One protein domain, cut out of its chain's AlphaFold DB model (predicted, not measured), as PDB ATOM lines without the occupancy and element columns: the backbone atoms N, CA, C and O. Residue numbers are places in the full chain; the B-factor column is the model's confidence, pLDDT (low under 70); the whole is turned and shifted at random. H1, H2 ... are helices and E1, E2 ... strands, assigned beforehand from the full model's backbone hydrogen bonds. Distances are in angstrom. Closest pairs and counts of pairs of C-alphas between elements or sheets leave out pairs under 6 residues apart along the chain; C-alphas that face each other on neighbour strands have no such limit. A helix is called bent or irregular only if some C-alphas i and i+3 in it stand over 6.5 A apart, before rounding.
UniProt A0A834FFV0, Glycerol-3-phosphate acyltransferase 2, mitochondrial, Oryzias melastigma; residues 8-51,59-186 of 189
ATOM      1  N   GLN A   8     111.621 193.042 130.266       69.88
ATOM      2  CA  GLN A   8     111.876 191.689 130.757       69.88
ATOM      3  C   GLN A   8     111.161 190.631 129.908       69.88
ATOM      4  O   GLN A   8     111.797 189.692 129.442       69.88
ATOM      5  N   SER A   9     109.856 190.798 129.656       70.44
ATOM      6  CA  SER A   9     109.105 189.863 128.805       70.44
ATOM      7  C   SER A   9     109.660 189.826 127.381       70.44
ATOM      8  O   SER A   9     109.805 188.753 126.812       70.44
ATOM      9  N   PHE A  10     110.087 190.974 126.852       77.31
ATOM     10  CA  PHE A  10     110.748 191.039 125.554       77.31
ATOM     11  C   PHE A  10     112.093 190.295 125.537       77.31
ATOM     12  O   PHE A  10     112.383 189.586 124.577       77.31
ATOM     13  N   ALA A  11     112.908 190.429 126.588       79.12
ATOM     14  CA  ALA A  11     114.181 189.721 126.692       79.12
ATOM     15  C   ALA A  11     113.989 188.197 126.778       79.12
ATOM     16  O   ALA A  11     114.699 187.460 126.099       79.12
ATOM     17  N   LEU A  12     113.004 187.731 127.554       78.00
ATOM     18  CA  LEU A  12     112.653 186.310 127.628       78.00
ATOM     19  C   LEU A  12     112.151 185.788 126.278       78.00
ATOM     20  O   LEU A  12     112.655 184.776 125.804       78.00
ATOM     21  N   ASP A  13     111.254 186.516 125.608       79.44
ATOM     22  CA  ASP A  13     110.757 186.142 124.279       79.44
ATOM     23  C   ASP A  13     111.887 186.087 123.233       79.44
ATOM     24  O   ASP A  13     111.880 185.241 122.335       79.44
ATOM     25  N   ALA A  14     112.879 186.979 123.339       83.81
ATOM     26  CA  ALA A  14     114.056 186.973 122.478       83.81
ATOM     27  C   ALA A  14     114.933 185.739 122.729       83.81
ATOM     28  O   ALA A  14     115.333 185.081 121.771       83.81
ATOM     29  N   ILE A  15     115.193 185.390 123.993       81.38
ATOM     30  CA  ILE A  15     115.943 184.180 124.360       81.38
ATOM     31  C   ILE A  15     115.199 182.922 123.888       81.38
ATOM     32  O   ILE A  15     115.800 182.077 123.225       81.38
ATOM     33  N   ASP A  16     113.890 182.834 124.131       81.31
ATOM     34  CA  ASP A  16     113.036 181.742 123.651       81.31
ATOM     35  C   ASP A  16     113.080 181.620 122.126       81.31
ATOM     36  O   ASP A  16     113.130 180.518 121.578       81.31
ATOM     37  N   SER A  17     113.090 182.753 121.422       83.69
ATOM     38  CA  SER A  17     113.220 182.778 119.965       83.69
ATOM     39  C   SER A  17     114.590 182.270 119.516       83.69
ATOM     40  O   SER A  17     114.659 181.476 118.581       83.69
ATOM     41  N   LEU A  18     115.677 182.659 120.191       82.38
ATOM     42  CA  LEU A  18     117.026 182.166 119.899       82.38
ATOM     43  C   LEU A  18     117.141 180.652 120.122       82.38
ATOM     44  O   LEU A  18     117.717 179.958 119.281       82.38
ATOM     45  N   VAL A  19     116.547 180.127 121.197       80.88
ATOM     46  CA  VAL A  19     116.492 178.678 121.452       80.88
ATOM     47  C   VAL A  19     115.648 177.969 120.393       80.88
ATOM     48  O   VAL A  19     116.102 177.006 119.778       80.88
ATOM     49  N   ARG A  20     114.448 178.479 120.093       78.94
ATOM     50  CA  ARG A  20     113.549 177.898 119.082       78.94
ATOM     51  C   ARG A  20     114.165 177.885 117.685       78.94
ATOM     52  O   ARG A  20     113.919 176.960 116.914       78.94
ATOM     53  N   CYS A  21     114.964 178.895 117.351       79.62
ATOM     54  CA  CYS A  21     115.692 178.971 116.088       79.62
ATOM     55  C   CYS A  21     116.970 178.111 116.063       79.62
ATOM     56  O   CYS A  21     117.654 178.091 115.041       79.62
ATOM     57  N   GLY A  22     117.308 177.409 117.153       74.75
ATOM     58  CA  GLY A  22     118.517 176.587 117.261       74.75
ATOM     59  C   GLY A  22     119.814 177.398 117.294       74.75
ATOM     60  O   GLY A  22     120.877 176.864 116.986       74.75
ATOM     61  N   VAL A  23     119.721 178.691 117.620       76.38
ATOM     62  CA  VAL A  23     120.858 179.612 117.780       76.38
ATOM     63  C   VAL A  23     121.489 179.451 119.164       76.38
ATOM     64  O   VAL A  23     122.695 179.625 119.320       76.38
ATOM     65  N   LEU A  24     120.674 179.074 120.147       79.62
ATOM     66  CA  LEU A  24     121.075 178.648 121.482       79.62
ATOM     67  C   LEU A  24     120.489 177.260 121.757       79.62
ATOM     68  O   LEU A  24     119.451 176.904 121.199       79.62
ATOM     69  N   ILE A  25     121.147 176.482 122.610       76.44
ATOM     70  CA  ILE A  25     120.640 175.192 123.084       76.44
ATOM     71  C   ILE A  25     120.418 175.297 124.588       76.44
ATOM     72  O   ILE A  25     121.219 175.901 125.296       76.44
ATOM     73  N   THR A  26     119.325 174.717 125.070       74.31
ATOM     74  CA  THR A  26     119.103 174.518 126.500       74.31
ATOM     75  C   THR A  26     119.574 173.112 126.851       74.31
ATOM     76  O   THR A  26     118.989 172.132 126.396       74.31
ATOM     77  N   GLU A  27     120.655 173.015 127.615       69.88
ATOM     78  CA  GLU A  27     121.191 171.754 128.121       69.88
ATOM     79  C   GLU A  27     120.706 171.513 129.545       69.88
ATOM     80  O   GLU A  27     120.797 172.391 130.405       69.88
ATOM     81  N   GLU A  28     120.203 170.309 129.782       67.88
ATOM     82  CA  GLU A  28     119.854 169.821 131.107       67.88
ATOM     83  C   GLU A  28     121.113 169.308 131.809       67.88
ATOM     84  O   GLU A  28     121.832 168.467 131.264       67.88
ATOM     85  N   ASN A  29     121.392 169.815 133.010       62.00
ATOM     86  CA  ASN A  29     122.502 169.359 133.831       62.00
ATOM     87  C   ASN A  29     121.979 168.719 135.131       62.00
ATOM     88  O   ASN A  29     121.720 169.438 136.102       62.00
ATOM     89  N   PRO A  30     121.835 167.381 135.165       55.91
ATOM     90  CA  PRO A  30     121.282 166.667 136.315       55.91
ATOM     91  C   PRO A  30     122.238 166.609 137.519       55.91
ATOM     92  O   PRO A  30     121.803 166.296 138.622       55.91
ATOM     93  N   GLU A  31     123.533 166.900 137.337       54.78
ATOM     94  CA  GLU A  31     124.532 166.869 138.419       54.78
ATOM     95  C   GLU A  31     124.792 168.243 139.054       54.78
ATOM     96  O   GLU A  31     125.364 168.328 140.142       54.78
ATOM     97  N   ALA A  32     124.398 169.335 138.393       54.47
ATOM     98  CA  ALA A  32     124.563 170.668 138.958       54.47
ATOM     99  C   ALA A  32     123.390 171.006 139.874       54.47
ATOM    100  O   ALA A  32     122.241 171.039 139.436       54.47
ATOM    101  N   ALA A  33     123.708 171.328 141.132       54.97
ATOM    102  CA  ALA A  33     122.748 171.916 142.056       54.97
ATOM    103  C   ALA A  33     122.078 173.127 141.378       54.97
ATOM    104  O   ALA A  33     122.800 173.961 140.815       54.97
ATOM    105  N   PRO A  34     120.738 173.242 141.407       54.09
ATOM    106  CA  PRO A  34     120.043 174.347 140.772       54.09
ATOM    107  C   PRO A  34     120.400 175.644 141.489       54.09
ATOM    108  O   PRO A  34     119.843 176.018 142.516       54.09
ATOM    109  N   VAL A  35     121.393 176.343 140.940       54.19
ATOM    110  CA  VAL A  35     121.795 177.664 141.425       54.19
ATOM    111  C   VAL A  35     120.682 178.674 141.110       54.19
ATOM    112  O   VAL A  35     120.599 179.710 141.761       54.19
ATOM    113  N   CYS A  36     119.842 178.385 140.103       53.28
ATOM    114  CA  CYS A  36     118.938 179.344 139.490       53.28
ATOM    115  C   CYS A  36     117.891 178.676 138.553       53.28
ATOM    116  O   CYS A  36     118.200 178.365 137.403       53.28
ATOM    117  N   ASP A  37     116.635 178.523 138.999       51.81
ATOM    118  CA  ASP A  37     115.542 177.900 138.212       51.81
ATOM    119  C   ASP A  37     114.610 178.925 137.531       51.81
ATOM    120  O   ASP A  37     113.379 178.831 137.582       51.81
ATOM    121  N   PHE A  38     115.180 179.946 136.876       51.12
ATOM    122  CA  PHE A  38     114.385 181.028 136.265       51.12
ATOM    123  C   PHE A  38     113.482 180.577 135.113       51.12
ATOM    124  O   PHE A  38     112.447 181.195 134.868       51.12
ATOM    125  N   TRP A  39     113.843 179.504 134.411       46.34
ATOM    126  CA  TRP A  39     113.169 179.104 133.175       46.34
ATOM    127  C   TRP A  39     111.779 178.487 133.390       46.34
ATOM    128  O   TRP A  39     110.939 178.569 132.497       46.34
ATOM    129  N   LYS A  40     111.486 177.923 134.573       47.81
ATOM    130  CA  LYS A  40     110.172 177.313 134.863       47.81
ATOM    131  C   LYS A  40     109.142 178.312 135.425       47.81
ATOM    132  O   LYS A  40     107.940 178.070 135.323       47.81
ATOM    133  N   LYS A  41     109.559 179.461 135.981       49.88
ATOM    134  CA  LYS A  41     108.646 180.430 136.625       49.88
ATOM    135  C   LYS A  41     108.243 181.558 135.679       49.88
ATOM    136  O   LYS A  41     108.856 182.622 135.625       49.88
ATOM    137  N   LYS A  42     107.129 181.349 134.978       44.12
ATOM    138  CA  LYS A  42     106.438 182.383 134.195       44.12
ATOM    139  C   LYS A  42     106.095 183.583 135.102       44.12
ATOM    140  O   LYS A  42     105.135 183.529 135.863       44.12
ATOM    141  N   GLY A  43     106.875 184.664 135.027       47.19
ATOM    142  CA  GLY A  43     106.486 185.983 135.552       47.19
ATOM    143  C   GLY A  43     107.262 186.564 136.741       47.19
ATOM    144  O   GLY A  43     106.894 187.647 137.182       47.19
ATOM    145  N   SER A  44     108.325 185.935 137.260       53.94
ATOM    146  CA  SER A  44     109.128 186.544 138.338       53.94
ATOM    147  C   SER A  44     110.605 186.155 138.256       53.94
ATOM    148  O   SER A  44     110.948 185.003 138.498       53.94
ATOM    149  N   LEU A  45     111.481 187.137 138.003       56.88
ATOM    150  CA  LEU A  45     112.952 187.010 137.997       56.88
ATOM    151  C   LEU A  45     113.562 186.858 139.405       56.88
ATOM    152  O   LEU A  45     114.772 186.969 139.572       56.88
ATOM    153  N   LYS A  46     112.745 186.620 140.438       65.06
ATOM    154  CA  LYS A  46     113.220 186.477 141.818       65.06
ATOM    155  C   LYS A  46     114.107 185.251 141.961       65.06
ATOM    156  O   LYS A  46     113.642 184.132 141.749       65.06
ATOM    157  N   TRP A  47     115.360 185.480 142.335       67.44
ATOM    158  CA  TRP A  47     116.309 184.426 142.646       67.44
ATOM    159  C   TRP A  47     115.761 183.551 143.771       67.44
ATOM    160  O   TRP A  47     115.415 184.054 144.840       67.44
ATOM    161  N   THR A  48     115.693 182.245 143.528       61.44
ATOM    162  CA  THR A  48     115.335 181.248 144.537       61.44
ATOM    163  C   THR A  48     116.489 180.280 144.700       61.44
ATOM    164  O   THR A  48     117.027 179.789 143.711       61.44
ATOM    165  N   THR A  49     116.881 180.025 145.944       57.62
ATOM    166  CA  THR A  49     117.835 178.970 146.290       57.62
ATOM    167  C   THR A  49     117.075 177.686 146.582       57.62
ATOM    168  O   THR A  49     115.995 177.755 147.160       57.62
ATOM    169  N   THR A  50     117.657 176.530 146.265       54.88
ATOM    170  CA  THR A  50     117.083 175.203 146.570       54.88
ATOM    171  C   THR A  50     116.726 175.032 148.055       54.88
ATOM    172  O   THR A  50     115.817 174.281 148.383       54.88
ATOM    173  N   ASP A  51     117.400 175.775 148.940       50.53
ATOM    174  CA  ASP A  51     117.215 175.740 150.394       50.53
ATOM    175  C   ASP A  51     116.210 176.782 150.940       50.53
ATOM    176  O   ASP A  51     116.207 177.037 152.143       50.53
ATOM    177  N   ASP A  59     100.742 170.677 146.092       48.19
ATOM    178  CA  ASP A  59     100.682 169.385 145.407       48.19
ATOM    179  C   ASP A  59     100.742 169.475 143.865       48.19
ATOM    180  O   ASP A  59     100.068 170.310 143.256       48.19
ATOM    181  N   CYS A  60     101.470 168.517 143.269       42.06
ATOM    182  CA  CYS A  60     101.590 168.169 141.838       42.06
ATOM    183  C   CYS A  60     102.670 168.895 141.011       42.06
ATOM    184  O   CYS A  60     102.383 169.758 140.189       42.06
ATOM    185  N   GLU A  61     103.928 168.497 141.183       36.84
ATOM    186  CA  GLU A  61     104.694 167.559 140.333       36.84
ATOM    187  C   GLU A  61     106.131 167.564 140.879       36.84
ATOM    188  O   GLU A  61     106.596 168.602 141.351       36.84
ATOM    189  N   GLU A  62     106.804 166.411 140.904       41.47
ATOM    190  CA  GLU A  62     108.227 166.312 141.251       41.47
ATOM    191  C   GLU A  62     108.982 167.402 140.477       41.47
ATOM    192  O   GLU A  62     109.099 167.339 139.256       41.47
ATOM    193  N   GLN A  63     109.410 168.469 141.163       46.97
ATOM    194  CA  GLN A  63     110.206 169.505 140.520       46.97
ATOM    195  C   GLN A  63     111.501 168.822 140.120       46.97
ATOM    196  O   GLN A  63     112.329 168.552 140.989       46.97
ATOM    197  N   ASP A  64     111.646 168.500 138.828       46.88
ATOM    198  CA  ASP A  64     112.916 168.013 138.306       46.88
ATOM    199  C   ASP A  64     113.989 168.966 138.818       46.88
ATOM    200  O   ASP A  64     113.982 170.151 138.466       46.88
ATOM    201  N   LEU A  65     114.889 168.438 139.650       51.56
ATOM    202  CA  LEU A  65     116.067 169.105 140.217       51.56
ATOM    203  C   LEU A  65     117.106 169.431 139.127       51.56
ATOM    204  O   LEU A  65     118.306 169.498 139.375       51.56
ATOM    205  N   CYS A  66     116.644 169.562 137.892       49.88
ATOM    206  CA  CYS A  66     117.424 169.740 136.703       49.88
ATOM    207  C   CYS A  66     117.665 171.227 136.501       49.88
ATOM    208  O   CYS A  66     116.748 172.001 136.217       49.88
ATOM    209  N   SER A  67     118.930 171.615 136.620       57.47
ATOM    210  CA  SER A  67     119.365 172.944 136.225       57.47
ATOM    211  C   SER A  67     119.524 172.998 134.707       57.47
ATOM    212  O   SER A  67     120.056 172.077 134.084       57.47
ATOM    213  N   TYR A  68     119.056 174.084 134.094       62.16
ATOM    214  CA  TYR A  68     119.194 174.296 132.656       62.16
ATOM    215  C   TYR A  68     120.263 175.345 132.380       62.16
ATOM    216  O   TYR A  68     120.257 176.431 132.963       62.16
ATOM    217  N   LYS A  69     121.170 175.042 131.452       70.88
ATOM    218  CA  LYS A  69     122.198 175.971 130.990       70.88
ATOM    219  C   LYS A  69     122.004 176.282 129.514       70.88
ATOM    220  O   LYS A  69     121.717 175.404 128.709       70.88
ATOM    221  N   ILE A  70     122.212 177.545 129.154       74.38
ATOM    222  CA  ILE A  70     122.325 177.954 127.756       74.38
ATOM    223  C   ILE A  70     123.707 177.541 127.237       74.38
ATOM    224  O   ILE A  70     124.729 177.969 127.781       74.38
ATOM    225  N   SER A  71     123.734 176.743 126.176       72.12
ATOM    226  CA  SER A  71     124.937 176.310 125.472       72.12
ATOM    227  C   SER A  71     124.887 176.688 123.987       72.12
ATOM    228  O   SER A  71     123.897 177.220 123.469       72.12
ATOM    229  N   GLN A  72     126.009 176.467 123.302       70.56
ATOM    230  CA  GLN A  72     126.188 176.828 121.901       70.56
ATOM    231  C   GLN A  72     125.905 175.643 120.965       70.56
ATOM    232  O   GLN A  72     126.349 174.524 121.229       70.56
ATOM    233  N   PRO A  73     125.220 175.866 119.833       70.31
ATOM    234  CA  PRO A  73     125.001 174.828 118.840       70.31
ATOM    235  C   PRO A  73     126.285 174.497 118.074       70.31
ATOM    236  O   PRO A  73     127.079 175.375 117.736       70.31
ATOM    237  N   SER A  74     126.436 173.232 117.671       68.88
ATOM    238  CA  SER A  74     127.578 172.758 116.867       68.88
ATOM    239  C   SER A  74     127.742 173.481 115.524       68.88
ATOM    240  O   SER A  74     128.828 173.497 114.951       68.88
ATOM    241  N   ARG A  75     126.667 174.099 115.017       68.38
ATOM    242  CA  ARG A  75     126.641 174.852 113.754       68.38
ATOM    243  C   ARG A  75     127.027 176.329 113.901       68.38
ATOM    244  O   ARG A  75     127.234 176.983 112.884       68.38
ATOM    245  N   CYS A  76     127.108 176.858 115.125       69.31
ATOM    246  CA  CYS A  76     127.522 178.238 115.392       69.31
ATOM    247  C   CYS A  76     128.264 178.324 116.743       69.31
ATOM    248  O   CYS A  76     127.712 178.834 117.721       69.31
ATOM    249  N   PRO A  77     129.505 177.801 116.812       66.62
ATOM    250  CA  PRO A  77     130.233 177.608 118.069       66.62
ATOM    251  C   PRO A  77     130.676 178.902 118.770       66.62
ATOM    252  O   PRO A  77     131.195 178.813 119.871       66.62
ATOM    253  N   ASP A  78     130.437 180.084 118.194       80.88
ATOM    254  CA  ASP A  78     130.861 181.368 118.776       80.88
ATOM    255  C   ASP A  78     129.688 182.297 119.122       80.88
ATOM    256  O   ASP A  78     129.900 183.403 119.612       80.88
ATOM    257  N   MET A  79     128.435 181.894 118.876       81.38
ATOM    258  CA  MET A  79     127.291 182.794 119.073       81.38
ATOM    259  C   MET A  79     127.090 183.172 120.542       81.38
ATOM    260  O   MET A  79     126.883 184.342 120.858       81.38
ATOM    261  N   LEU A  80     127.166 182.193 121.447       81.56
ATOM    262  CA  LEU A  80     127.056 182.453 122.881       81.56
ATOM    263  C   LEU A  80     128.202 183.354 123.352       81.56
ATOM    264  O   LEU A  80     127.959 184.328 124.060       81.56
ATOM    265  N   PHE A  81     129.426 183.081 122.890       83.94
ATOM    266  CA  PHE A  81     130.583 183.932 123.154       83.94
ATOM    267  C   PHE A  81     130.336 185.362 122.666       83.94
ATOM    268  O   PHE A  81     130.485 186.293 123.444       83.94
ATOM    269  N   PHE A  82     129.870 185.545 121.430       86.44
ATOM    270  CA  PHE A  82     129.562 186.855 120.859       86.44
ATOM    271  C   PHE A  82     128.514 187.625 121.677       86.44
ATOM    272  O   PHE A  82     128.731 188.792 122.009       86.44
ATOM    273  N   LEU A  83     127.402 186.979 122.051       86.50
ATOM    274  CA  LEU A  83     126.370 187.580 122.905       86.50
ATOM    275  C   LEU A  83     126.943 187.992 124.267       86.50
ATOM    276  O   LEU A  83     126.720 189.113 124.727       86.50
ATOM    277  N   CYS A  84     127.728 187.114 124.886       88.00
ATOM    278  CA  CYS A  84     128.392 187.389 126.150       88.00
ATOM    279  C   CYS A  84     129.442 188.503 126.033       88.00
ATOM    280  O   CYS A  84     129.505 189.353 126.916       88.00
ATOM    281  N   SER A  85     130.206 188.576 124.940       89.81
ATOM    282  CA  SER A  85     131.148 189.666 124.670       89.81
ATOM    283  C   SER A  85     130.429 191.006 124.513       89.81
ATOM    284  O   SER A  85     130.883 192.003 125.070       89.81
ATOM    285  N   MET A  86     129.283 191.042 123.823       90.38
ATOM    286  CA  MET A  86     128.463 192.258 123.721       90.38
ATOM    287  C   MET A  86     127.920 192.707 125.083       90.38
ATOM    288  O   MET A  86     127.836 193.902 125.360       90.38
ATOM    289  N   LEU A  87     127.566 191.756 125.949       90.62
ATOM    290  CA  LEU A  87     127.031 192.025 127.285       90.62
ATOM    291  C   LEU A  87     128.113 192.140 128.367       90.62
ATOM    292  O   LEU A  87     127.785 192.451 129.513       90.62
ATOM    293  N   ALA A  88     129.389 191.941 128.031       92.81
ATOM    294  CA  ALA A  88     130.467 191.795 129.005       92.81
ATOM    295  C   ALA A  88     130.567 192.996 129.952       92.81
ATOM    296  O   ALA A  88     130.750 192.812 131.154       92.81
ATOM    297  N   GLY A  89     130.369 194.215 129.436       94.38
ATOM    298  CA  GLY A  89     130.337 195.435 130.243       94.38
ATOM    299  C   GLY A  89     129.267 195.397 131.341       94.38
ATOM    300  O   GLY A  89     129.564 195.669 132.507       94.38
ATOM    301  N   HIS A  90     128.046 194.985 130.991       93.69
ATOM    302  CA  HIS A  90     126.912 194.878 131.913       93.69
ATOM    303  C   HIS A  90     127.098 193.727 132.905       93.69
ATOM    304  O   HIS A  90     126.900 193.910 134.105       93.69
ATOM    305  N   LEU A  91     127.548 192.564 132.425       94.31
ATOM    306  CA  LEU A  91     127.820 191.396 133.264       94.31
ATOM    307  C   LEU A  91     128.912 191.695 134.301       94.31
ATOM    308  O   LEU A  91     128.739 191.383 135.478       94.31
ATOM    309  N   ARG A  92     130.001 192.375 133.910       96.25
ATOM    310  CA  ARG A  92     131.048 192.825 134.847       96.25
ATOM    311  C   ARG A  92     130.521 193.826 135.863       96.25
ATOM    312  O   ARG A  92     130.831 193.700 137.042       96.25
ATOM    313  N   THR A  93     129.709 194.781 135.417       97.44
ATOM    314  CA  THR A  93     129.081 195.764 136.309       97.44
ATOM    315  C   THR A  93     128.246 195.060 137.376       97.44
ATOM    316  O   THR A  93     128.412 195.329 138.563       97.44
ATOM    317  N   LEU A  94     127.392 194.113 136.976       95.94
ATOM    318  CA  LEU A  94     126.542 193.358 137.898       95.94
ATOM    319  C   LEU A  94     127.367 192.481 138.854       95.94
ATOM    320  O   LEU A  94     127.072 192.405 140.047       95.94
ATOM    321  N   CYS A  95     128.431 191.862 138.343       94.94
ATOM    322  CA  CYS A  95     129.389 191.070 139.110       94.94
ATOM    323  C   CYS A  95     130.053 191.904 140.224       94.94
ATOM    324  O   CYS A  95     130.029 191.505 141.390       94.94
ATOM    325  N   TRP A  96     130.575 193.091 139.897       96.50
ATOM    326  CA  TRP A  96     131.184 194.003 140.872       96.50
ATOM    327  C   TRP A  96     130.154 194.621 141.820       96.50
ATOM    328  O   TRP A  96     130.409 194.724 143.015       96.50
ATOM    329  N   ALA A  97     128.967 194.981 141.326       97.12
ATOM    330  CA  ALA A  97     127.875 195.477 142.163       97.12
ATOM    331  C   ALA A  97     127.444 194.441 143.213       97.12
ATOM    332  O   ALA A  97     127.221 194.798 144.365       97.12
ATOM    333  N   THR A  98     127.399 193.156 142.843       94.88
ATOM    334  CA  THR A  98     127.094 192.054 143.772       94.88
ATOM    335  C   THR A  98     128.151 191.936 144.873       94.88
ATOM    336  O   THR A  98     127.802 191.746 146.033       94.88
ATOM    337  N   MET A  99     129.435 192.100 144.535       93.31
ATOM    338  CA  MET A  99     130.522 192.113 145.526       93.31
ATOM    339  C   MET A  99     130.469 193.345 146.431       93.31
ATOM    340  O   MET A  99     130.756 193.258 147.621       93.31
ATOM    341  N   ALA A 100     130.072 194.500 145.892       95.12
ATOM    342  CA  ALA A 100     129.952 195.730 146.663       95.12
ATOM    343  C   ALA A 100     128.960 195.595 147.827       95.12
ATOM    344  O   ALA A 100     129.144 196.264 148.839       95.12
ATOM    345  N   LEU A 101     127.956 194.711 147.713       94.56
ATOM    346  CA  LEU A 101     126.968 194.453 148.766       94.56
ATOM    347  C   LEU A 101     127.604 194.006 150.089       94.56
ATOM    348  O   LEU A 101     127.063 194.327 151.142       94.56
ATOM    349  N   ASP A 102     128.762 193.331 150.054       90.38
ATOM    350  CA  ASP A 102     129.517 192.948 151.260       90.38
ATOM    351  C   ASP A 102     130.005 194.159 152.069       90.38
ATOM    352  O   ASP A 102     130.290 194.050 153.260       90.38
ATOM    353  N   LEU A 103     130.130 195.310 151.411       90.38
ATOM    354  CA  LEU A 103     130.687 196.540 151.967       90.38
ATOM    355  C   LEU A 103     129.596 197.548 152.353       90.38
ATOM    356  O   LEU A 103     129.916 198.620 152.868       90.38
ATOM    357  N   MET A 104     128.324 197.241 152.078       90.75
ATOM    358  CA  MET A 104     127.224 198.183 152.261       90.75
ATOM    359  C   MET A 104     126.569 198.060 153.627       90.75
ATOM    360  O   MET A 104     126.127 196.991 154.045       90.75
ATOM    361  N   ASN A 105     126.392 199.209 154.272       89.62
ATOM    362  CA  ASN A 105     125.606 199.321 155.493       89.62
ATOM    363  C   ASN A 105     124.158 199.652 155.123       89.62
ATOM    364  O   ASN A 105     123.809 200.820 154.988       89.62
ATOM    365  N   THR A 106     123.340 198.622 154.902       89.38
ATOM    366  CA  THR A 106     121.929 198.765 154.495       89.38
ATOM    367  C   THR A 106     120.968 198.787 155.696       89.38
ATOM    368  O   THR A 106     121.320 198.240 156.744       89.38
ATOM    369  N   PRO A 107     119.761 199.390 155.581       92.56
ATOM    370  CA  PRO A 107     119.182 200.047 154.400       92.56
ATOM    371  C   PRO A 107     119.742 201.454 154.121       92.56
ATOM    372  O   PRO A 107     120.098 202.186 155.040       92.56
ATOM    373  N   LEU A 108     119.789 201.848 152.842       94.88
ATOM    374  CA  LEU A 108     120.237 203.176 152.382       94.88
ATOM    375  C   LEU A 108     119.210 203.801 151.440       94.88
ATOM    376  O   LEU A 108     118.509 203.084 150.737       94.88
ATOM    377  N   ALA A 109     119.154 205.133 151.372       95.31
ATOM    378  CA  ALA A 109     118.376 205.810 150.335       95.31
ATOM    379  C   ALA A 109     118.888 205.407 148.940       95.31
ATOM    380  O   ALA A 109     120.099 205.295 148.746       95.31
ATOM    381  N   GLU A 110     117.993 205.229 147.966       94.56
ATOM    382  CA  GLU A 110     118.344 204.738 146.621       94.56
ATOM    383  C   GLU A 110     119.496 205.526 145.974       94.56
ATOM    384  O   GLU A 110     120.455 204.933 145.484       94.56
ATOM    385  N   ALA A 111     119.456 206.860 146.046       94.25
ATOM    386  CA  ALA A 111     120.505 207.715 145.489       94.25
ATOM    387  C   ALA A 111     121.880 207.463 146.134       94.25
ATOM    388  O   ALA A 111     122.902 207.428 145.449       94.25
ATOM    389  N   GLU A 112     121.911 207.252 147.451       96.00
ATOM    390  CA  GLU A 112     123.142 206.953 148.181       96.00
ATOM    391  C   GLU A 112     123.645 205.540 147.865       96.00
ATOM    392  O   GLU A 112     124.844 205.334 147.680       96.00
ATOM    393  N   PHE A 113     122.729 204.581 147.726       96.44
ATOM    394  CA  PHE A 113     123.049 203.215 147.328       96.44
ATOM    395  C   PHE A 113     123.710 203.186 145.943       96.44
ATOM    396  O   PHE A 113     124.800 202.631 145.782       96.44
ATOM    397  N   VAL A 114     123.103 203.844 144.947       97.19
ATOM    398  CA  VAL A 114     123.657 203.954 143.587       97.19
ATOM    399  C   VAL A 114     125.020 204.644 143.607       97.19
ATOM    400  O   VAL A 114     125.955 204.166 142.964       97.19
ATOM    401  N   ARG A 115     125.177 205.719 144.388       97.31
ATOM    402  CA  ARG A 115     126.456 206.427 144.532       97.31
ATOM    403  C   ARG A 115     127.559 205.515 145.077       97.31
ATOM    404  O   ARG A 115     128.689 205.562 144.584       97.31
ATOM    405  N   GLN A 116     127.254 204.685 146.077       97.62
ATOM    406  CA  GLN A 116     128.212 203.725 146.631       97.62
ATOM    407  C   GLN A 116     128.564 202.619 145.630       97.62
ATOM    408  O   GLN A 116     129.749 202.320 145.474       97.62
ATOM    409  N   ILE A 117     127.579 202.075 144.898       98.00
ATOM    410  CA  ILE A 117     127.837 201.139 143.791       98.00
ATOM    411  C   ILE A 117     128.766 201.788 142.767       98.00
ATOM    412  O   ILE A 117     129.828 201.244 142.480       98.00
ATOM    413  N   HIS A 118     128.422 202.973 142.262       98.12
ATOM    414  CA  HIS A 118     129.214 203.676 141.255       98.12
ATOM    415  C   HIS A 118     130.658 203.913 141.722       98.12
ATOM    416  O   HIS A 118     131.604 203.604 140.996       98.12
ATOM    417  N   SER A 119     130.850 204.361 142.968       97.62
ATOM    418  CA  SER A 119     132.190 204.520 143.540       97.62
ATOM    419  C   SER A 119     132.960 203.200 143.595       97.62
ATOM    420  O   SER A 119     134.162 203.195 143.327       97.62
ATOM    421  N   HIS A 120     132.304 202.089 143.941       97.69
ATOM    422  CA  HIS A 120     132.939 200.775 143.959       97.69
ATOM    423  C   HIS A 120     133.351 200.322 142.551       97.69
ATOM    424  O   HIS A 120     134.479 199.859 142.367       97.69
ATOM    425  N   LEU A 121     132.482 200.513 141.551       97.75
ATOM    426  CA  LEU A 121     132.779 200.200 140.150       97.75
ATOM    427  C   LEU A 121     133.989 200.998 139.652       97.75
ATOM    428  O   LEU A 121     134.932 200.422 139.107       97.75
ATOM    429  N   TRP A 122     133.999 202.311 139.898       97.50
ATOM    430  CA  TRP A 122     135.085 203.205 139.495       97.50
ATOM    431  C   TRP A 122     136.417 202.829 140.155       97.50
ATOM    432  O   TRP A 122     137.453 202.736 139.493       97.50
ATOM    433  N   ASN A 123     136.400 202.555 141.462       97.44
ATOM    434  CA  ASN A 123     137.585 202.114 142.197       97.44
ATOM    435  C   ASN A 123     138.115 200.778 141.662       97.44
ATOM    436  O   ASN A 123     139.323 200.628 141.483       97.44
ATOM    437  N   THR A 124     137.225 199.834 141.350       96.44
ATOM    438  CA  THR A 124     137.596 198.518 140.815       96.44
ATOM    439  C   THR A 124     138.212 198.626 139.419       96.44
ATOM    440  O   THR A 124     139.266 198.034 139.168       96.44
ATOM    441  N   ALA A 125     137.621 199.431 138.529       96.50
ATOM    442  CA  ALA A 125     138.164 199.690 137.195       96.50
ATOM    443  C   ALA A 125     139.554 200.347 137.267       96.50
ATOM    444  O   ALA A 125     140.495 199.883 136.621       96.50
ATOM    445  N   ASN A 126     139.723 201.360 138.126       96.56
ATOM    446  CA  ASN A 126     141.009 202.039 138.323       96.56
ATOM    447  C   ASN A 126     142.094 201.112 138.882       96.56
ATOM    448  O   ASN A 126     143.234 201.147 138.416       96.56
ATOM    449  N   GLN A 127     141.756 200.265 139.859       96.44
ATOM    450  CA  GLN A 127     142.691 199.283 140.418       96.44
ATOM    451  C   GLN A 127     143.151 198.276 139.358       96.44
ATOM    452  O   GLN A 127     144.335 197.949 139.290       96.44
ATOM    453  N   LYS A 128     142.229 197.813 138.506       94.25
ATOM    454  CA  LYS A 128     142.524 196.878 137.410       94.25
ATOM    455  C   LYS A 128     143.139 197.552 136.180       94.25
ATOM    456  O   LYS A 128     143.685 196.855 135.330       94.25
ATOM    457  N   LYS A 129     143.065 198.884 136.083       95.25
ATOM    458  CA  LYS A 129     143.447 199.694 134.911       95.25
ATOM    459  C   LYS A 129     142.773 199.234 133.610       95.25
ATOM    460  O   LYS A 129     143.354 199.360 132.534       95.25
ATOM    461  N   GLN A 130     141.572 198.673 133.714       94.06
ATOM    462  CA  GLN A 130     140.835 198.034 132.624       94.06
ATOM    463  C   GLN A 130     139.329 198.120 132.888       94.06
ATOM    464  O   GLN A 130     138.905 198.375 134.015       94.06
ATOM    465  N   TYR A 131     138.538 197.829 131.853       94.00
ATOM    466  CA  TYR A 131     137.083 197.670 131.935       94.00
ATOM    467  C   TYR A 131     136.321 198.940 132.343       94.00
ATOM    468  O   TYR A 131     135.346 198.879 133.093       94.00
ATOM    469  N   TYR A 132     136.764 200.103 131.858       94.62
ATOM    470  CA  TYR A 132     136.111 201.389 132.136       94.62
ATOM    471  C   TYR A 132     134.690 201.481 131.559       94.62
ATOM    472  O   TYR A 132     133.886 202.287 132.016       94.62
ATOM    473  N   GLU A 133     134.336 200.618 130.602       93.19
ATOM    474  CA  GLU A 133     132.962 200.470 130.120       93.19
ATOM    475  C   GLU A 133     131.995 199.902 131.180       93.19
ATOM    476  O   GLU A 133     130.786 199.961 130.984       93.19
ATOM    477  N   SER A 134     132.505 199.363 132.299       95.56
ATOM    478  CA  SER A 134     131.716 198.788 133.405       95.56
ATOM    479  C   SER A 134     131.550 199.714 134.616       95.56
ATOM    480  O   SER A 134     131.126 199.260 135.677       95.56
ATOM    481  N   CYS A 135     131.926 200.992 134.515       96.19
ATOM    482  CA  CYS A 135     131.913 201.898 135.668       96.19
ATOM    483  C   CYS A 135     131.274 203.266 135.401       96.19
ATOM    484  O   CYS A 135     131.657 204.232 136.052       96.19
ATOM    485  N   SER A 136     130.321 203.364 134.467       96.56
ATOM    486  CA  SER A 136     129.513 204.583 134.315       96.56
ATOM    487  C   SER A 136     128.427 204.690 135.393       96.56
ATOM    488  O   SER A 136     128.077 203.710 136.060       96.56
ATOM    489  N   GLU A 137     127.862 205.885 135.547       95.88
ATOM    490  CA  GLU A 137     126.746 206.132 136.463       95.88
ATOM    491  C   GLU A 137     125.481 205.374 136.021       95.88
ATOM    492  O   GLU A 137     124.801 204.744 136.832       95.88
ATOM    493  N   GLU A 138     125.214 205.324 134.714       95.94
ATOM    494  CA  GLU A 138     124.114 204.549 134.133       95.94
ATOM    495  C   GLU A 138     124.301 203.045 134.355       95.94
ATOM    496  O   GLU A 138     123.326 202.327 134.597       95.94
ATOM    497  N   ALA A 139     125.545 202.559 134.310       95.81
ATOM    498  CA  ALA A 139     125.864 201.170 134.617       95.81
ATOM    499  C   ALA A 139     125.518 200.847 136.080       95.81
ATOM    500  O   ALA A 139     124.884 199.826 136.349       95.81
ATOM    501  N   ALA A 140     125.840 201.746 137.019       97.69
ATOM    502  CA  ALA A 140     125.470 201.594 138.425       97.69
ATOM    503  C   ALA A 140     123.946 201.547 138.621       97.69
ATOM    504  O   ALA A 140     123.444 200.630 139.271       97.69
ATOM    505  N   HIS A 141     123.202 202.474 138.009       96.38
ATOM    506  CA  HIS A 141     121.736 202.464 138.044       96.38
ATOM    507  C   HIS A 141     121.150 201.168 137.477       96.38
ATOM    508  O   HIS A 141     120.283 200.548 138.095       96.38
ATOM    509  N   THR A 142     121.649 200.732 136.321       94.56
ATOM    510  CA  THR A 142     121.187 199.507 135.659       94.56
ATOM    511  C   THR A 142     121.470 198.276 136.519       94.56
ATOM    512  O   THR A 142     120.607 197.409 136.654       94.56
ATOM    513  N   ALA A 143     122.642 198.207 137.159       96.62
ATOM    514  CA  ALA A 143     122.987 197.118 138.063       96.62
ATOM    515  C   ALA A 143     122.086 197.098 139.304       96.62
ATOM    516  O   ALA A 143     121.556 196.042 139.639       96.62
ATOM    517  N   VAL A 144     121.840 198.249 139.941       96.38
ATOM    518  CA  VAL A 144     120.915 198.347 141.083       96.38
ATOM    519  C   VAL A 144     119.511 197.900 140.684       96.38
ATOM    520  O   VAL A 144     118.924 197.057 141.361       96.38
ATOM    521  N   ARG A 145     118.998 198.379 139.544       94.19
ATOM    522  CA  ARG A 145     117.687 197.965 139.033       94.19
ATOM    523  C   ARG A 145     117.622 196.462 138.765       94.19
ATOM    524  O   ARG A 145     116.645 195.821 139.137       94.19
ATOM    525  N   THR A 146     118.677 195.894 138.187       92.19
ATOM    526  CA  THR A 146     118.774 194.449 137.940       92.19
ATOM    527  C   THR A 146     118.767 193.660 139.249       92.19
ATOM    528  O   THR A 146     118.065 192.663 139.355       92.19
ATOM    529  N   LEU A 147     119.488 194.114 140.279       93.75
ATOM    530  CA  LEU A 147     119.498 193.465 141.593       93.75
ATOM    531  C   LEU A 147     118.129 193.537 142.296       93.75
ATOM    532  O   LEU A 147     117.752 192.590 142.987       93.75
ATOM    533  N   ILE A 148     117.367 194.615 142.097       92.00
ATOM    534  CA  ILE A 148     115.972 194.722 142.560       92.00
ATOM    535  C   ILE A 148     115.085 193.721 141.813       92.00
ATOM    536  O   ILE A 148     114.353 192.956 142.440       92.00
ATOM    537  N   ASP A 149     115.177 193.684 140.483       86.06
ATOM    538  CA  ASP A 149     114.383 192.778 139.648       86.06
ATOM    539  C   ASP A 149     114.690 191.296 139.961       86.06
ATOM    540  O   ASP A 149     113.786 190.459 139.939       86.06
ATOM    541  N   LEU A 150     115.939 190.983 140.335       86.19
ATOM    542  CA  LEU A 150     116.369 189.661 140.804       86.19
ATOM    543  C   LEU A 150     115.937 189.339 142.248       86.19
ATOM    544  O   LEU A 150     116.130 188.215 142.711       86.19
ATOM    545  N   GLY A 151     115.370 190.295 142.989       87.44
ATOM    546  CA  GLY A 151     115.000 190.130 144.401       87.44
ATOM    547  C   GLY A 151     116.187 190.102 145.375       87.44
ATOM    548  O   GLY A 151     116.029 189.725 146.539       87.44
ATOM    549  N   VAL A 152     117.377 190.500 144.919       92.38
ATOM    550  CA  VAL A 152     118.574 190.661 145.760       92.38
ATOM    551  C   VAL A 152     118.420 191.884 146.658       92.38
ATOM    552  O   VAL A 152     118.777 191.850 147.836       92.38
ATOM    553  N   LEU A 153     117.857 192.958 146.102       94.56
ATOM    554  CA  LEU A 153     117.528 194.182 146.821       94.56
ATOM    555  C   LEU A 153     116.017 194.309 146.985       94.56
ATOM    556  O   LEU A 153     115.246 193.945 146.097       94.56
ATOM    557  N   LEU A 154     115.602 194.848 148.127       93.69
ATOM    558  CA  LEU A 154     114.215 195.163 148.434       93.69
ATOM    559  C   LEU A 154     114.048 196.676 148.523       93.69
ATOM    560  O   LEU A 154     114.819 197.350 149.206       93.69
ATOM    561  N   GLU A 155     113.023 197.183 147.843       94.00
ATOM    562  CA  GLU A 155     112.590 198.577 147.922       94.00
ATOM    563  C   GLU A 155     111.603 198.740 149.084       94.00
ATOM    564  O   GLU A 155     110.523 198.145 149.086       94.00
ATOM    565  N   GLU A 156     111.944 199.584 150.053       90.75
ATOM    566  CA  GLU A 156     111.052 199.981 151.137       90.75
ATOM    567  C   GLU A 156     110.718 201.471 151.021       90.75
ATOM    568  O   GLU A 156     111.594 202.338 150.974       90.75
ATOM    569  N   ARG A 157     109.422 201.788 150.956       90.06
ATOM    570  CA  ARG A 157     108.948 203.176 150.911       90.06
ATOM    571  C   ARG A 157     108.744 203.682 152.328       90.06
ATOM    572  O   ARG A 157     107.854 203.206 153.027       90.06
ATOM    573  N   GLN A 158     109.528 204.678 152.717       86.00
ATOM    574  CA  GLN A 158     109.439 205.317 154.027       86.00
ATOM    575  C   GLN A 158     109.106 206.809 153.877       86.00
ATOM    576  O   GLN A 158     109.219 207.391 152.793       86.00
ATOM    577  N   THR A 159     108.691 207.459 154.970       74.88
ATOM    578  CA  THR A 159     108.528 208.922 155.039       74.88
ATOM    579  C   THR A 159     109.885 209.600 154.845       74.88
ATOM    580  O   THR A 159     110.617 209.821 155.803       74.88
ATOM    581  N   GLY A 160     110.238 209.880 153.589       77.50
ATOM    582  CA  GLY A 160     111.541 210.431 153.207       77.50
ATOM    583  C   GLY A 160     112.086 209.918 151.872       77.50
ATOM    584  O   GLY A 160     113.022 210.517 151.353       77.50
ATOM    585  N   GLY A 161     111.501 208.864 151.289       88.44
ATOM    586  CA  GLY A 161     111.893 208.358 149.970       88.44
ATOM    587  C   GLY A 161     111.881 206.834 149.872       88.44
ATOM    588  O   GLY A 161     111.288 206.142 150.703       88.44
ATOM    589  N   VAL A 162     112.531 206.323 148.825       92.81
ATOM    590  CA  VAL A 162     112.764 204.889 148.619       92.81
ATOM    591  C   VAL A 162     114.104 204.511 149.240       92.81
ATOM    592  O   VAL A 162     115.133 205.131 148.955       92.81
ATOM    593  N   PHE A 163     114.074 203.492 150.092       95.19
ATOM    594  CA  PHE A 163     115.248 202.894 150.706       95.19
ATOM    595  C   PHE A 163     115.461 201.492 150.149       95.19
ATOM    596  O   PHE A 163     114.506 200.757 149.904       95.19
ATOM    597  N   LEU A 164     116.721 201.132 149.946       96.31
ATOM    598  CA  LEU A 164     117.146 199.832 149.459       96.31
ATOM    599  C   LEU A 164     117.825 199.056 150.582       96.31
ATOM    600  O   LEU A 164     118.782 199.535 151.198       96.31
ATOM    601  N   GLY A 165     117.328 197.847 150.825       94.62
ATOM    602  CA  GLY A 165     117.921 196.863 151.727       94.62
ATOM    603  C   GLY A 165     118.344 195.605 150.979       94.62
ATOM    604  O   GLY A 165     117.727 195.243 149.978       94.62
ATOM    605  N   VAL A 166     119.371 194.911 151.471       94.25
ATOM    606  CA  VAL A 166     119.687 193.559 150.982       94.25
ATOM    607  C   VAL A 166     118.645 192.582 151.522       94.25
ATOM    608  O   VAL A 166     118.363 192.567 152.724       94.25
ATOM    609  N   SER A 167     118.062 191.770 150.636       91.38
ATOM    610  CA  SER A 167     117.039 190.798 151.020       91.38
ATOM    611  C   SER A 167     117.609 189.739 151.976       91.38
ATOM    612  O   SER A 167     118.800 189.430 151.898       91.38
ATOM    613  N   PRO A 168     116.797 189.149 152.877       88.38
ATOM    614  CA  PRO A 168     117.292 188.197 153.879       88.38
ATOM    615  C   PRO A 168     118.105 187.037 153.289       88.38
ATOM    616  O   PRO A 168     119.150 186.685 153.829       88.38
ATOM    617  N   LEU A 169     117.688 186.506 152.133       84.75
ATOM    618  CA  LEU A 169     118.421 185.454 151.419       84.75
ATOM    619  C   LEU A 169     119.839 185.898 151.049       84.75
ATOM    620  O   LEU A 169     120.788 185.130 151.177       84.75
ATOM    621  N   PHE A 170     119.999 187.148 150.629       89.19
ATOM    622  CA  PHE A 170     121.275 187.700 150.194       89.19
ATOM    623  C   PHE A 170     122.054 188.399 151.304       89.19
ATOM    624  O   PHE A 170     123.137 188.907 151.029       89.19
ATOM    625  N   GLN A 171     121.575 188.394 152.553       88.38
ATOM    626  CA  GLN A 171     122.393 188.752 153.721       88.38
ATOM    627  C   GLN A 171     123.451 187.678 154.011       88.38
ATOM    628  O   GLN A 171     124.529 187.995 154.521       88.38
ATOM    629  N   LEU A 172     123.205 186.433 153.592       86.94
ATOM    630  CA  LEU A 172     124.188 185.354 153.610       86.94
ATOM    631  C   LEU A 172     125.216 185.547 152.485       86.94
ATOM    632  O   LEU A 172     124.860 185.646 151.309       86.94
ATOM    633  N   SER A 173     126.504 185.569 152.841       87.44
ATOM    634  CA  SER A 173     127.604 185.729 151.876       87.44
ATOM    635  C   SER A 173     127.643 184.612 150.837       87.44
ATOM    636  O   SER A 173     127.940 184.874 149.675       87.44
ATOM    637  N   GLU A 174     127.274 183.391 151.220       86.44
ATOM    638  CA  GLU A 174     127.218 182.241 150.317       86.44
ATOM    639  C   GLU A 174     126.277 182.481 149.127       86.44
ATOM    640  O   GLU A 174     126.627 182.192 147.985       86.44
ATOM    641  N   ASN A 175     125.108 183.084 149.355       86.06
ATOM    642  CA  ASN A 175     124.150 183.358 148.282       86.06
ATOM    643  C   ASN A 175     124.639 184.471 147.350       86.06
ATOM    644  O   ASN A 175     124.457 184.387 146.133       86.06
ATOM    645  N   ARG A 176     125.353 185.469 147.888       89.31
ATOM    646  CA  ARG A 176     126.047 186.474 147.066       89.31
ATOM    647  C   ARG A 176     127.156 185.843 146.224       89.31
ATOM    648  O   ARG A 176     127.289 186.176 145.050       89.31
ATOM    649  N   GLN A 177     127.906 184.893 146.785       88.25
ATOM    650  CA  GLN A 177     128.939 184.145 146.063       88.25
ATOM    651  C   GLN A 177     128.349 183.256 144.962       88.25
ATOM    652  O   GLN A 177     128.876 183.253 143.850       88.25
ATOM    653  N   LYS A 178     127.236 182.560 145.227       86.62
ATOM    654  CA  LYS A 178     126.498 181.770 144.225       86.62
ATOM    655  C   LYS A 178     126.047 182.643 143.050       86.62
ATOM    656  O   LYS A 178     126.311 182.297 141.901       86.62
ATOM    657  N   LEU A 179     125.452 183.806 143.327       88.25
ATOM    658  CA  LEU A 179     125.059 184.768 142.291       88.25
ATOM    659  C   LEU A 179     126.269 185.305 141.514       88.25
ATOM    660  O   LEU A 179     126.255 185.346 140.285       88.25
ATOM    661  N   HIS A 180     127.343 185.676 142.210       90.00
ATOM    662  CA  HIS A 180     128.577 186.137 141.581       90.00
ATOM    663  C   HIS A 180     129.173 185.077 140.641       90.00
ATOM    664  O   HIS A 180     129.530 185.391 139.503       90.00
ATOM    665  N   TYR A 181     129.241 183.817 141.080       86.25
ATOM    666  CA  TYR A 181     129.700 182.697 140.259       86.25
ATOM    667  C   TYR A 181     128.803 182.502 139.032       86.25
ATOM    668  O   TYR A 181     129.298 182.402 137.908       86.25
ATOM    669  N   PHE A 182     127.484 182.545 139.237       86.31
ATOM    670  CA  PHE A 182     126.501 182.435 138.164       86.31
ATOM    671  C   PHE A 182     126.636 183.537 137.105       86.31
ATOM    672  O   PHE A 182     126.447 183.265 135.924       86.31
ATOM    673  N   ILE A 183     126.969 184.771 137.481       89.12
ATOM    674  CA  ILE A 183     127.191 185.852 136.508       89.12
ATOM    675  C   ILE A 183     128.531 185.652 135.789       89.12
ATOM    676  O   ILE A 183     128.636 185.840 134.576       89.12
ATOM    677  N   THR A 184     129.563 185.250 136.530       88.25
ATOM    678  CA  THR A 184     130.942 185.190 136.028       88.25
ATOM    679  C   THR A 184     131.154 184.080 134.996       88.25
ATOM    680  O   THR A 184     131.990 184.246 134.114       88.25
ATOM    681  N   GLN A 185     130.364 183.000 135.009       85.25
ATOM    682  CA  GLN A 185     130.412 181.977 133.943       85.25
ATOM    683  C   GLN A 185     130.099 182.519 132.534       85.25
ATOM    684  O   GLN A 185     130.443 181.865 131.553       85.25
ATOM    685  N   TYR A 186     129.469 183.694 132.426       85.44
ATOM    686  CA  TYR A 186     129.166 184.356 131.153       85.44
ATOM    687  C   TYR A 186     130.175 185.453 130.785       85.44
ATOM    688  O   TYR A 186     130.005 186.136 129.777       85.44
TER     689      TYR A 186
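Overview. This is residues 8 to 51 and 59 to 186 of the 189 residues of the protein "Glycerol-3-phosphate acyltransferase 2, mitochondrial" of Oryzias melastigma (UniProt A0A834FFV0). The larger part is a cluster of helices built round H2b, the longer arm of a bent helix: H3 and H4 cross it on one side, H6 packs alongside it on the opposite side, and the hairpin E3 and E4 sits near the first residues of H3 and the last residues of H4. The other arm, H2a, turns off steeply towards a smaller part, where E1 and E2 pair as a two-stranded ribbon close to the last residues of H1. The printed part has 172 residues, with six named helices and four named strands in the order H1 E1 E2 H2 H3 H4 E3 E4 H5 H6; both two-stranded sheets, E1 - E2 and E3 - E4, are antiparallel, and the class is mixed, helices and strands. The whole is compact, with a radius of gyration of the C-alphas of 17.4 A, and spans 49 by 46 by 29 A.

Arrangement. Start at E3, residues 153 to 158, and E4, residues 161 to 166, a hairpin of antiparallel strands with 148 degrees between their directions; look for N 156 and O 163 at 2.8 A and N 163 and O 156 at 2.9 A. Residues 108 to 109 make a short antiparallel pairing with residues 163 to 164 of E4. H3, residues 110 to 128, and E4 have their closest C-alphas at Glu 110 and Phe 163, 5.4 A. H4, residues 137 to 149, and E3 have theirs at Leu 147 and Leu 153, 5.6 A. H3 touches H4 with residues 114 to 121 alone, at a steep tilt of 62 degrees, opposite ways; the closest C-alphas are those of His 118 and Ala 140, 5.1 A. Next look at H2, residues 79 to 103, by its hydrogen bonds assigned as one helix but bent: C-alphas 86 and 89 are 7.5 A apart, and its arms H2a, residues 79 to 86, and H2b, residues 89 to 103, stand at a steep tilt of 64 degrees. H2 is the hub, touching three helices. H3 touches H2b with residues 117 to 124 alone, only just about perpendicular at 71 degrees, the closest C-alphas being those of Ala 97 and Ile 117, 5.9 A. H4 touches H2b, only just about perpendicular at 72 degrees, closest at Leu 94 and Ala 143, 5.2 A between C-alphas. H6, residues 173 to 184, touches H2b at a shallow tilt of 12 degrees, opposite ways, closest at the C-alphas of Cys 95 and His 180, 5.6 A. The helix packing is mostly crossed. H5, residues 168 to 171, is close to H6 but not clearly touching, with the C-alphas of Phe 170 and Arg 176 at 5.8 A. Farther out, E1, residues 25 to 29, and E2, residues 67 to 71, are antiparallel at 144 degrees, with N 27 and O 69 at 2.8 A. The closest C-alphas of H1, residues 8 to 20, and E1 are those of Val 19 and Ile 25, 5.7 A; H1 and H2a are apart. Every O i to N i+4 pair is within hydrogen-bond range in H1, H2a, H3, H4 and H6; in H2b 9 of 11 are, and H5 is too short for such a pair.

Along the chain. Find C-alpha 153 at (117.528, 194.182, 146.821); E3 runs 15.5 A from there, and E4 is 16.8 A long. H3 measures 27.0 A from first to last C-alpha, H2b 21.8 A, H4 18.5 A, H2a 10.6 A and H5 5.1 A. H1 begins at C-alpha 8, (111.876, 191.689, 130.757), and runs 18.1 A; E1 is 12.4 A and E2 12.6 A. H6, 16.2 A, ends at C-alpha 184, (130.942, 185.190, 136.028).

Size, cuts and confidence. The two C-alphas farthest apart, those of Arg 75 and Thr 159, are 56.5 A apart. Residues 52 to 58 are not printed; C-alphas 51 and 59 are 18.4 A apart across this cut, in the link from E1 to E2. Of the links that are printed whole, none is long. Residues 30 to 51 hold no named element. The mean pLDDT of the printed part is 81.5, and residue 8 and residues 27 to 51, 59 to 68 and 74 to 77 are under 70.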